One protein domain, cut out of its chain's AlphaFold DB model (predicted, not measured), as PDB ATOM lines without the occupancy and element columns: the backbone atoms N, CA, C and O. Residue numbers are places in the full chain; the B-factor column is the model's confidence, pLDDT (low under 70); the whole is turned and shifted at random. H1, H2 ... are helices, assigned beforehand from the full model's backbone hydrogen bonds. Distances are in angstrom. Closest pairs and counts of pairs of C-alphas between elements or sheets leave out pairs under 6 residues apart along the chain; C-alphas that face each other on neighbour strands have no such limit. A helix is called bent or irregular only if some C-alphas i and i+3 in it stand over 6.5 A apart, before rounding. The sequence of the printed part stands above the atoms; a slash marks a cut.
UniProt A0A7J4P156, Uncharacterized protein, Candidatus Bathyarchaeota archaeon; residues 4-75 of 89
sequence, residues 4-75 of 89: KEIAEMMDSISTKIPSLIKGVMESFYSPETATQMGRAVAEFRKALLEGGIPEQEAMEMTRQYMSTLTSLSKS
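This is residues 4 to 75 of the 89 residues of an uncharacterized protein of Candidatus Bathyarchaeota archaeon (UniProt A0A7J4P156). One long helix, H1, is an arm that leads through a small corner into a V made by the helical hairpin of H2 and H3. H2 runs onward from the end of H1, and H3 folds back from the far end of H2; the V is closed near the link of its two helices and open between residues 31 to 36 of H2 and residues 67 to 75 of H3. Residues 4 to 36, which include H1 and residues 31 to 36 of H2, stick out with no other part of the printed chain packed on them, and this arm makes much of the length. The printed part has 72 residues with three named helices, in the order H1, H2, H3, and no named strand, and its class is all helix. It is extended, with a radius of gyration of the C-alphas of 20.3 A and spans of 69 by 23 by 12 A.

The longest helix is H1, 25 residues from Lys 4 to Phe 28. Its first C-alpha is at (250.795, 274.885, 181.530) and its last at (258.682, 240.639, 191.910), 36.6 A apart. H1 is neither bent nor irregular, but only just: C-alphas 15 and 18 are 6.1 A apart. H2 covers residues 31 to 50, Pro 31 to Glu 50, and measures 28.2 A from first to last C-alpha. C-alpha 50 is at (261.744, 210.580, 195.226). H3 covers residues 55 to 75, Glu 55 to Ser 75, and measures 30.4 A from first to last C-alpha. It ends with C-alpha 75 at (263.108, 238.000, 177.118).

H1 touches no helix. H1 and H2 are close but not clearly touching, with 1 pair of C-alphas within 8 A; the closest are those of Ser 27 and Thr 33, 7.7 A apart. Their lines stand at a shallow tilt of 32 degrees, only just short of steep, and they run the same way. Their centres are 34.9 A apart. H1 and H3 are apart. H2 and H3 touch, with 9 pairs of C-alphas within 8 A, and H2 touches H3 with residues 41 to 49 alone. The closest C-alphas of the two are those of Leu 48 and Ala 58, 5.8 A apart. Their lines stand at a steep tilt of 36 degrees, only just past shallow, and they run opposite ways. The two form a helical hairpin, with centres 12.0 A apart. In the backbone, every O i to N i+4 pair is within hydrogen-bond range in H2 and H3, while in H1 it is 19 of 21 pairs.

The outline is a rod, but only just, with spans of 69 by 23 by 12 A. The two C-alphas farthest apart are those of Lys 4 and Gly 52, 69.4 A apart. The first and last printed C-alphas, those of Lys 4 and Ser 75, are 39.1 A apart. Residues 4 to 36 stand free, of which 4 to 28 belong to H1 and 31 to 36 to H2. Residues 67 to 75, which belong to H3, stand free too. The printed part runs from residue 4 to residue 75 of a full chain of 89 residues and has no cut. The link from H1 to H2, 2 residues, and the link from H2 to H3, 4 residues, are both tight. The mean pLDDT of the printed part is 84.4, with means of 78 for H1, 88 for H2 and 89 for H3. The model's confidence is low, under 70, at residues 25 to 31, which include the link between H1 and H2.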
ATOM      1  N   LYS A   4     249.924 275.134 180.374       81.94
ATOM      2  CA  LYS A   4     250.795 274.885 181.530       81.94
ATOM      3  C   LYS A   4     250.233 273.814 182.463       81.94
ATOM      4  O   LYS A   4     250.979 272.958 182.909       81.94
ATOM      5  N   GLU A   5     248.929 273.830 182.701       81.94
ATOM      6  CA  GLU A   5     248.262 272.887 183.601       81.94
ATOM      7  C   GLU A   5     248.268 271.465 183.013       81.94
ATOM      8  O   GLU A   5     248.499 270.488 183.721       81.94
ATOM      9  N   ILE A   6     248.117 271.351 181.687       84.38
ATOM     10  CA  ILE A   6     248.266 270.079 180.963       84.38
ATOM     11  C   ILE A   6     249.716 269.584 181.034       84.38
ATOM     12  O   ILE A   6     249.937 268.397 181.268       84.38
ATOM     13  N   ALA A   7     250.699 270.473 180.868       83.19
ATOM     14  CA  ALA A   7     252.112 270.115 180.969       83.19
ATOM     15  C   ALA A   7     252.479 269.605 182.372       83.19
ATOM     16  O   ALA A   7     253.131 268.573 182.483       83.19
ATOM     17  N   GLU A   8     252.000 270.252 183.438       85.94
ATOM     18  CA  GLU A   8     252.229 269.791 184.816       85.94
ATOM     19  C   GLU A   8     251.538 268.451 185.111       85.94
ATOM     20  O   GLU A   8     252.093 267.589 185.797       85.94
ATOM     21  N   MET A   9     250.345 268.229 184.554       84.12
ATOM     22  CA  MET A   9     249.648 266.949 184.681       84.12
ATOM     23  C   MET A   9     250.389 265.826 183.940       84.12
ATOM     24  O   MET A   9     250.533 264.726 184.476       84.12
ATOM     25  N   MET A  10     250.898 266.107 182.738       84.19
ATOM     26  CA  MET A  10     251.734 265.182 181.965       84.19
ATOM     27  C   MET A  10     253.055 264.883 182.672       84.19
ATOM     28  O   MET A  10     253.440 263.718 182.751       84.19
ATOM     29  N   ASP A  11     253.699 265.887 183.265       84.44
ATOM     30  CA  ASP A  11     254.927 265.712 184.042       84.44
ATOM     31  C   ASP A  11     254.681 264.822 185.277       84.44
ATOM     32  O   ASP A  11     255.375 263.823 185.496       84.44
ATOM     33  N   SER A  12     253.583 265.058 186.007       84.94
ATOM     34  CA  SER A  12     253.182 264.222 187.150       84.94
ATOM     35  C   SER A  12     252.860 262.774 186.757       84.94
ATOM     36  O   SER A  12     253.160 261.836 187.498       84.94
ATOM     37  N   ILE A  13     252.258 262.558 185.586       83.88
ATOM     38  CA  ILE A  13     251.964 261.213 185.074       83.88
ATOM     39  C   ILE A  13     253.253 260.521 184.616       83.88
ATOM     40  O   ILE A  13     253.475 259.356 184.959       83.88
ATOM     41  N   SER A  14     254.129 261.249 183.918       78.50
ATOM     42  CA  SER A  14     255.418 260.747 183.430       78.50
ATOM     43  C   SER A  14     256.362 260.343 184.561       78.50
ATOM     44  O   SER A  14     257.162 259.435 184.386       78.50
ATOM     45  N   THR A  15     256.233 260.949 185.744       81.94
ATOM     46  CA  THR A  15     257.016 260.593 186.937       81.94
ATOM     47  C   THR A  15     256.389 259.442 187.726       81.94
ATOM     48  O   THR A  15     257.098 258.559 188.218       81.94
ATOM     49  N   LYS A  16     255.054 259.390 187.817       81.31
ATOM     50  CA  LYS A  16     254.347 258.357 188.588       81.31
ATOM     51  C   LYS A  16     254.311 257.001 187.892       81.31
ATOM     52  O   LYS A  16     254.546 255.995 188.560       81.31
ATOM     53  N   ILE A  17     254.078 256.937 186.579       84.50
ATOM     54  CA  ILE A  17     253.986 255.656 185.854       84.50
ATOM     55  C   ILE A  17     255.280 254.824 185.974       84.50
ATOM     56  O   ILE A  17     255.191 253.665 186.392       84.50
ATOM     57  N   PRO A  18     256.486 255.372 185.719       76.88
ATOM     58  CA  PRO A  18     257.734 254.625 185.880       76.88
ATOM     59  C   PRO A  18     257.971 254.174 187.321       76.88
ATOM     60  O   PRO A  18     258.465 253.072 187.547       76.88
ATOM     61  N   SER A  19     257.592 254.996 188.306       78.38
ATOM     62  CA  SER A  19     257.739 254.655 189.726       78.38
ATOM     63  C   SER A  19     256.867 253.462 190.138       78.38
ATOM     64  O   SER A  19     257.312 252.607 190.903       78.38
ATOM     65  N   LEU A  20     255.661 253.348 189.571       81.62
ATOM     66  CA  LEU A  20     254.753 252.228 189.813       81.62
ATOM     67  C   LEU A  20     255.273 250.941 189.166       81.62
ATOM     68  O   LEU A  20     255.289 249.900 189.816       81.62
ATOM     69  N   ILE A  21     255.763 251.019 187.924       74.38
ATOM     70  CA  ILE A  21     256.395 249.881 187.233       74.38
ATOM     71  C   ILE A  21     257.617 249.399 188.022       74.38
ATOM     72  O   ILE A  21     257.782 248.199 188.240       74.38
ATOM     73  N   LYS A  22     258.444 250.331 188.511       72.88
ATOM     74  CA  LYS A  22     259.601 250.011 189.350       72.88
ATOM     75  C   LYS A  22     259.185 249.328 190.654       72.88
ATOM     76  O   LYS A  22     259.767 248.302 190.981       72.88
ATOM     77  N   GLY A  23     258.150 249.818 191.338       72.62
ATOM     78  CA  GLY A  23     257.630 249.194 192.560       72.62
ATOM     79  C   GLY A  23     257.055 247.790 192.335       72.62
ATOM     80  O   GLY A  23     257.258 246.898 193.158       72.62
ATOM     81  N   VAL A  24     256.394 247.553 191.197       71.25
ATOM     82  CA  VAL A  24     255.934 246.210 190.801       71.25
ATOM     83  C   VAL A  24     257.128 245.295 190.525       71.25
ATOM     84  O   VAL A  24     257.175 244.188 191.054       71.25
ATOM     85  N   MET A  25     258.131 245.762 189.777       61.94
ATOM     86  CA  MET A  25     259.364 245.005 189.532       61.94
ATOM     87  C   MET A  25     260.107 244.689 190.839       61.94
ATOM     88  O   MET A  25     260.483 243.543 191.061       61.94
ATOM     89  N   GLU A  26     260.269 245.656 191.746       61.81
ATOM     90  CA  GLU A  26     260.875 245.451 193.072       61.81
ATOM     91  C   GLU A  26     260.075 244.459 193.931       61.81
ATOM     92  O   GLU A  26     260.671 243.653 194.643       61.81
ATOM     93  N   SER A  27     258.743 244.442 193.813       63.12
ATOM     94  CA  SER A  27     257.879 243.435 194.447       63.12
ATOM     95  C   SER A  27     258.102 242.027 193.874       63.12
ATOM     96  O   SER A  27     258.213 241.062 194.632       63.12
ATOM     97  N   PHE A  28     258.286 241.899 192.556       58.62
ATOM     98  CA  PHE A  28     258.682 240.639 191.910       58.62
ATOM     99  C   PHE A  28     260.104 240.184 192.287       58.62
ATOM    100  O   PHE A  28     260.385 238.986 192.292       58.62
ATOM    101  N   TYR A  29     260.997 241.112 192.639       58.19
ATOM    102  CA  TYR A  29     262.332 240.826 193.181       58.19
ATOM    103  C   TYR A  29     262.378 240.801 194.716       58.19
ATOM    104  O   TYR A  29     263.464 240.748 195.300       58.19
ATOM    105  N   SER A  30     261.221 240.821 195.384       64.19
ATOM    106  CA  SER A  30     261.161 240.821 196.843       64.19
ATOM    107  C   SER A  30     261.812 239.558 197.429       64.19
ATOM    108  O   SER A  30     261.732 238.472 196.838       64.19
ATOM    109  N   PRO A  31     262.422 239.651 198.624       69.75
ATOM    110  CA  PRO A  31     262.980 238.491 199.323       69.75
ATOM    111  C   PRO A  31     261.942 237.381 199.550       69.75
ATOM    112  O   PRO A  31     262.295 236.203 199.599       69.75
ATOM    113  N   GLU A  32     260.658 237.734 199.628       74.12
ATOM    114  CA  GLU A  32     259.556 236.775 199.689       74.12
ATOM    115  C   GLU A  32     259.406 235.984 198.381       74.12
ATOM    116  O   GLU A  32     259.359 234.752 198.418       74.12
ATOM    117  N   THR A  33     259.421 236.653 197.224       71.69
ATOM    118  CA  THR A  33     259.357 235.985 195.912       71.69
ATOM    119  C   THR A  33     260.587 235.111 195.674       71.69
ATOM    120  O   THR A  33     260.460 233.964 195.241       71.69
ATOM    121  N   ALA A  34     261.776 235.595 196.044       73.88
ATOM    122  CA  ALA A  34     263.003 234.802 195.998       73.88
ATOM    123  C   ALA A  34     262.916 233.550 196.896       73.88
ATOM    124  O   ALA A  34     263.330 232.461 196.491       73.88
ATOM    125  N   THR A  35     262.322 233.675 198.088       81.31
ATOM    126  CA  THR A  35     262.104 232.551 199.014       81.31
ATOM    127  C   THR A  35     261.119 231.531 198.445       81.31
ATOM    128  O   THR A  35     261.373 230.327 198.512       81.31
ATOM    129  N   GLN A  36     260.009 231.987 197.859       83.81
ATOM    130  CA  GLN A  36     259.022 231.110 197.223       83.81
ATOM    131  C   GLN A  36     259.618 230.371 196.016       83.81
ATOM    132  O   GLN A  36     259.452 229.157 195.904       83.81
ATOM    133  N   MET A  37     260.394 231.061 195.170       83.19
ATOM    134  CA  MET A  37     261.130 230.423 194.072       83.19
ATOM    135  C   MET A  37     262.130 229.381 194.585       83.19
ATOM    136  O   MET A  37     262.177 228.272 194.057       83.19
ATOM    137  N   GLY A  38     262.888 229.698 195.639       86.75
ATOM    138  CA  GLY A  38     263.819 228.754 196.261       86.75
ATOM    139  C   GLY A  38     263.128 227.488 196.778       86.75
ATOM    140  O   GLY A  38     263.632 226.385 196.566       86.75
ATOM    141  N   ARG A  39     261.943 227.625 197.391       91.25
ATOM    142  CA  ARG A  39     261.122 226.483 197.830       91.25
ATOM    143  C   ARG A  39     260.646 225.634 196.657       91.25
ATOM    144  O   ARG A  39     260.844 224.426 196.692       91.25
ATOM    145  N   ALA A  40     260.112 226.252 195.606       88.44
ATOM    146  CA  ALA A  40     259.640 225.527 194.426       88.44
ATOM    147  C   ALA A  40     260.767 224.728 193.745       88.44
ATOM    148  O   ALA A  40     260.573 223.579 193.355       88.44
ATOM    149  N   VAL A  41     261.970 225.307 193.650       91.50
ATOM    150  CA  VAL A  41     263.163 224.621 193.123       91.50
ATOM    151  C   VAL A  41     263.561 223.434 194.009       91.50
ATOM    152  O   VAL A  41     263.893 222.363 193.496       91.50
ATOM    153  N   ALA A  42     263.510 223.601 195.333       92.12
ATOM    154  CA  ALA A  42     263.822 222.536 196.281       92.12
ATOM    155  C   ALA A  42     262.802 221.387 196.221       92.12
ATOM    156  O   ALA A  42     263.200 220.223 196.186       92.12
ATOM    157  N   GLU A  43     261.506 221.701 196.164       95.25
ATOM    158  CA  GLU A  43     260.430 220.712 196.037       95.25
ATOM    159  C   GLU A  43     260.503 219.961 194.708       95.25
ATOM    160  O   GLU A  43     260.403 218.736 194.699       95.25
ATOM    161  N   PHE A  44     260.769 220.664 193.605       93.62
ATOM    162  CA  PHE A  44     260.980 220.040 192.300       93.62
ATOM    163  C   PHE A  44     262.129 219.028 192.343       93.62
ATOM    164  O   PHE A  44     261.941 217.861 192.002       93.62
ATOM    165  N   ARG A  45     263.308 219.439 192.835       94.06
ATOM    166  CA  ARG A  45     264.460 218.538 192.975       94.06
ATOM    167  C   ARG A  45     264.133 217.344 193.870       94.06
ATOM    168  O   ARG A  45     264.501 216.224 193.532       94.06
ATOM    169  N   LYS A  46     263.459 217.579 194.999       96.25
ATOM    170  CA  LYS A  46     263.055 216.518 195.927       96.25
ATOM    171  C   LYS A  46     262.156 215.494 195.227       96.25
ATOM    172  O   LYS A  46     262.446 214.306 195.308       96.25
ATOM    173  N   ALA A  47     261.161 215.950 194.467       97.00
ATOM    174  CA  ALA A  47     260.269 215.077 193.709       97.00
ATOM    175  C   ALA A  47     261.011 214.235 192.656       97.00
ATOM    176  O   ALA A  47     260.685 213.064 192.480       97.00
ATOM    177  N   LEU A  48     262.037 214.788 191.994       96.62
ATOM    178  CA  LEU A  48     262.884 214.018 191.070       96.62
ATOM    179  C   LEU A  48     263.621 212.885 191.799       96.62
ATOM    180  O   LEU A  48     263.603 211.744 191.341       96.62
ATOM    181  N   LEU A  49     264.230 213.186 192.952       97.12
ATOM    182  CA  LEU A  49     264.934 212.191 193.767       97.12
ATOM    183  C   LEU A  49     263.977 211.107 194.286       97.12
ATOM    184  O   LEU A  49     264.292 209.921 194.215       97.12
ATOM    185  N   GLU A  50     262.795 211.502 194.768       97.12
ATOM    186  CA  GLU A  50     261.744 210.580 195.226       97.12
ATOM    187  C   GLU A  50     261.200 209.712 194.081       97.12
ATOM    188  O   GLU A  50     260.854 208.552 194.295       97.12
ATOM    189  N   GLY A  51     261.195 210.238 192.853       96.56
ATOM    190  CA  GLY A  51     260.878 209.499 191.630       96.56
ATOM    191  C   GLY A  51     261.969 208.525 191.170       96.56
ATOM    192  O   GLY A  51     261.785 207.851 190.160       96.56
ATOM    193  N   GLY A  52     263.092 208.436 191.890       95.56
ATOM    194  CA  GLY A  52     264.201 207.534 191.579       95.56
ATOM    195  C   GLY A  52     265.229 208.105 190.603       95.56
ATOM    196  O   GLY A  52     266.094 207.361 190.139       95.56
ATOM    197  N   ILE A  53     265.168 209.405 190.293       96.88
ATOM    198  CA  ILE A  53     266.167 210.052 189.440       96.88
ATOM    199  C   ILE A  53     267.472 210.214 190.238       96.88
ATOM    200  O   ILE A  53     267.446 210.743 191.354       96.88
ATOM    201  N   PRO A  54     268.626 209.793 189.688       97.00
ATOM    202  CA  PRO A  54     269.921 209.940 190.341       97.00
ATOM    203  C   PRO A  54     270.240 211.393 190.705       97.00
ATOM    204  O   PRO A  54     269.889 212.328 189.988       97.00
ATOM    205  N   GLU A  55     270.994 211.593 191.788       92.88
ATOM    206  CA  GLU A  55     271.256 212.928 192.344       92.88
ATOM    207  C   GLU A  55     271.843 213.931 191.337       92.88
ATOM    208  O   GLU A  55     271.459 215.111 191.322       92.88
ATOM    209  N   GLN A  56     272.769 213.447 190.507       94.38
ATOM    210  CA  GLN A  56     273.450 214.224 189.473       94.38
ATOM    211  C   GLN A  56     272.483 214.654 188.367       94.38
ATOM    212  O   GLN A  56     272.446 215.826 187.997       94.38
ATOM    213  N   GLU A  57     271.643 213.732 187.902       95.56
ATOM    214  CA  GLU A  57     270.656 213.988 186.851       95.56
ATOM    215  C   GLU A  57     269.552 214.924 187.358       95.56
ATOM    216  O   GLU A  57     269.227 215.924 186.719       95.56
ATOM    217  N   ALA A  58     269.090 214.726 188.597       96.62
ATOM    218  CA  ALA A  58     268.161 215.643 189.248       96.62
ATOM    219  C   ALA A  58     268.752 217.058 189.417       96.62
ATOM    220  O   ALA A  58     268.023 218.048 189.320       96.62
ATOM    221  N   MET A  59     270.066 217.189 189.674       94.69
ATOM    222  CA  MET A  59     270.734 218.503 189.740       94.69
ATOM    223  C   MET A  59     270.736 219.174 188.371       94.69
ATOM    224  O   MET A  59     270.479 220.374 188.275       94.69
ATOM    225  N   GLU A  60     271.049 218.416 187.324       96.19
ATOM    226  CA  GLU A  60     271.106 218.916 185.955       96.19
ATOM    227  C   GLU A  60     269.733 219.402 185.476       96.19
ATOM    228  O   GLU A  60     269.606 220.562 185.076       96.19
ATOM    229  N   MET A  61     268.687 218.586 185.645       94.38
ATOM    230  CA  MET A  61     267.309 218.956 185.294       94.38
ATOM    231  C   MET A  61     266.841 220.204 186.052       94.38
ATOM    232  O   MET A  61     266.236 221.108 185.474       94.38
ATOM    233  N   THR A  62     267.178 220.301 187.342       94.06
ATOM    234  CA  THR A  62     266.861 221.482 188.162       94.06
ATOM    235  C   THR A  62     267.559 222.741 187.635       94.06
ATOM    236  O   THR A  62     266.929 223.793 187.504       94.06
ATOM    237  N   ARG A  63     268.848 222.654 187.273       92.81
ATOM    238  CA  ARG A  63     269.594 223.779 186.681       92.81
ATOM    239  C   ARG A  63     269.014 224.200 185.331       92.81
ATOM    240  O   ARG A  63     268.885 225.397 185.074       92.81
ATOM    241  N   GLN A  64     268.640 223.240 184.485       93.38
ATOM    242  CA  GLN A  64     268.044 223.518 183.179       93.38
ATOM    243  C   GLN A  64     266.679 224.209 183.313       93.38
ATOM    244  O   GLN A  64     266.403 225.180 182.599       93.38
ATOM    245  N   TYR A  65     265.860 223.778 184.277       88.38
ATOM    246  CA  TYR A  65     264.595 224.429 184.611       88.38
ATOM    247  C   TYR A  65     264.803 225.895 185.029       88.38
ATOM    248  O   TYR A  65     264.211 226.802 184.439       88.38
ATOM    249  N   MET A  66     265.726 226.161 185.964       88.38
ATOM    250  CA  MET A  66     266.049 227.530 186.401       88.38
ATOM    251  C   MET A  66     266.611 228.409 185.274       88.38
ATOM    252  O   MET A  66     266.275 229.593 185.175       88.38
ATOM    253  N   SER A  67     267.456 227.842 184.409       88.62
ATOM    254  CA  SER A  67     268.007 228.538 183.240       88.62
ATOM    255  C   SER A  67     266.904 228.966 182.268       88.62
ATOM    256  O   SER A  67     266.892 230.104 181.789       88.62
ATOM    257  N   THR A  68     265.923 228.088 182.041       88.62
ATOM    258  CA  THR A  68     264.763 228.367 181.186       88.62
ATOM    259  C   THR A  68     263.923 229.507 181.761       88.62
ATOM    260  O   THR A  68     263.638 230.473 181.054       88.62
ATOM    261  N   LEU A  69     263.609 229.463 183.060       84.12
ATOM    262  CA  LEU A  69     262.882 230.538 183.745       84.12
ATOM    263  C   LEU A  69     263.622 231.881 183.670       84.12
ATOM    264  O   LEU A  69     263.030 232.915 183.354       84.12
ATOM    265  N   THR A  70     264.936 231.869 183.900       82.69
ATOM    266  CA  THR A  70     265.772 233.077 183.828       82.69
ATOM    267  C   THR A  70     265.780 233.653 182.413       82.69
ATOM    268  O   THR A  70     265.604 234.861 182.240       82.69
ATOM    269  N   SER A  71     265.915 232.797 181.399       84.75
ATOM    270  CA  SER A  71     265.908 233.195 179.989       84.75
ATOM    271  C   SER A  71     264.571 233.813 179.580       84.75
ATOM    272  O   SER A  71     264.558 234.902 179.011       84.75
ATOM    273  N   LEU A  72     263.449 233.192 179.956       84.31
ATOM    274  CA  LEU A  72     262.105 233.729 179.714       84.31
ATOM    275  C   LEU A  72     261.911 235.095 180.381       84.31
ATOM    276  O   LEU A  72     261.445 236.035 179.740       84.31
ATOM    277  N   SER A  73     262.342 235.237 181.637       79.81
ATOM    278  CA  SER A  73     262.250 236.512 182.356       79.81
ATOM    279  C   SER A  73     263.081 237.622 181.694       79.81
ATOM    280  O   SER A  73     262.676 238.782 181.665       79.81
ATOM    281  N   LYS A  74     264.242 237.275 181.121       78.31
ATOM    282  CA  LYS A  74     265.102 238.214 180.393       78.31
ATOM    283  C   LYS A  74     264.465 238.645 179.073       78.31
ATOM    284  O   LYS A  74     264.502 239.829 178.751       78.31
ATOM    285  N   SER A  75     263.851 237.710 178.349       83.75
ATOM    286  CA  SER A  75     263.108 238.000 177.118       83.75
ATOM    287  C   SER A  75     261.899 238.899 177.379       83.75
ATOM    288  O   SER A  75     261.683 239.846 176.628       83.75
TER     289      SER A  75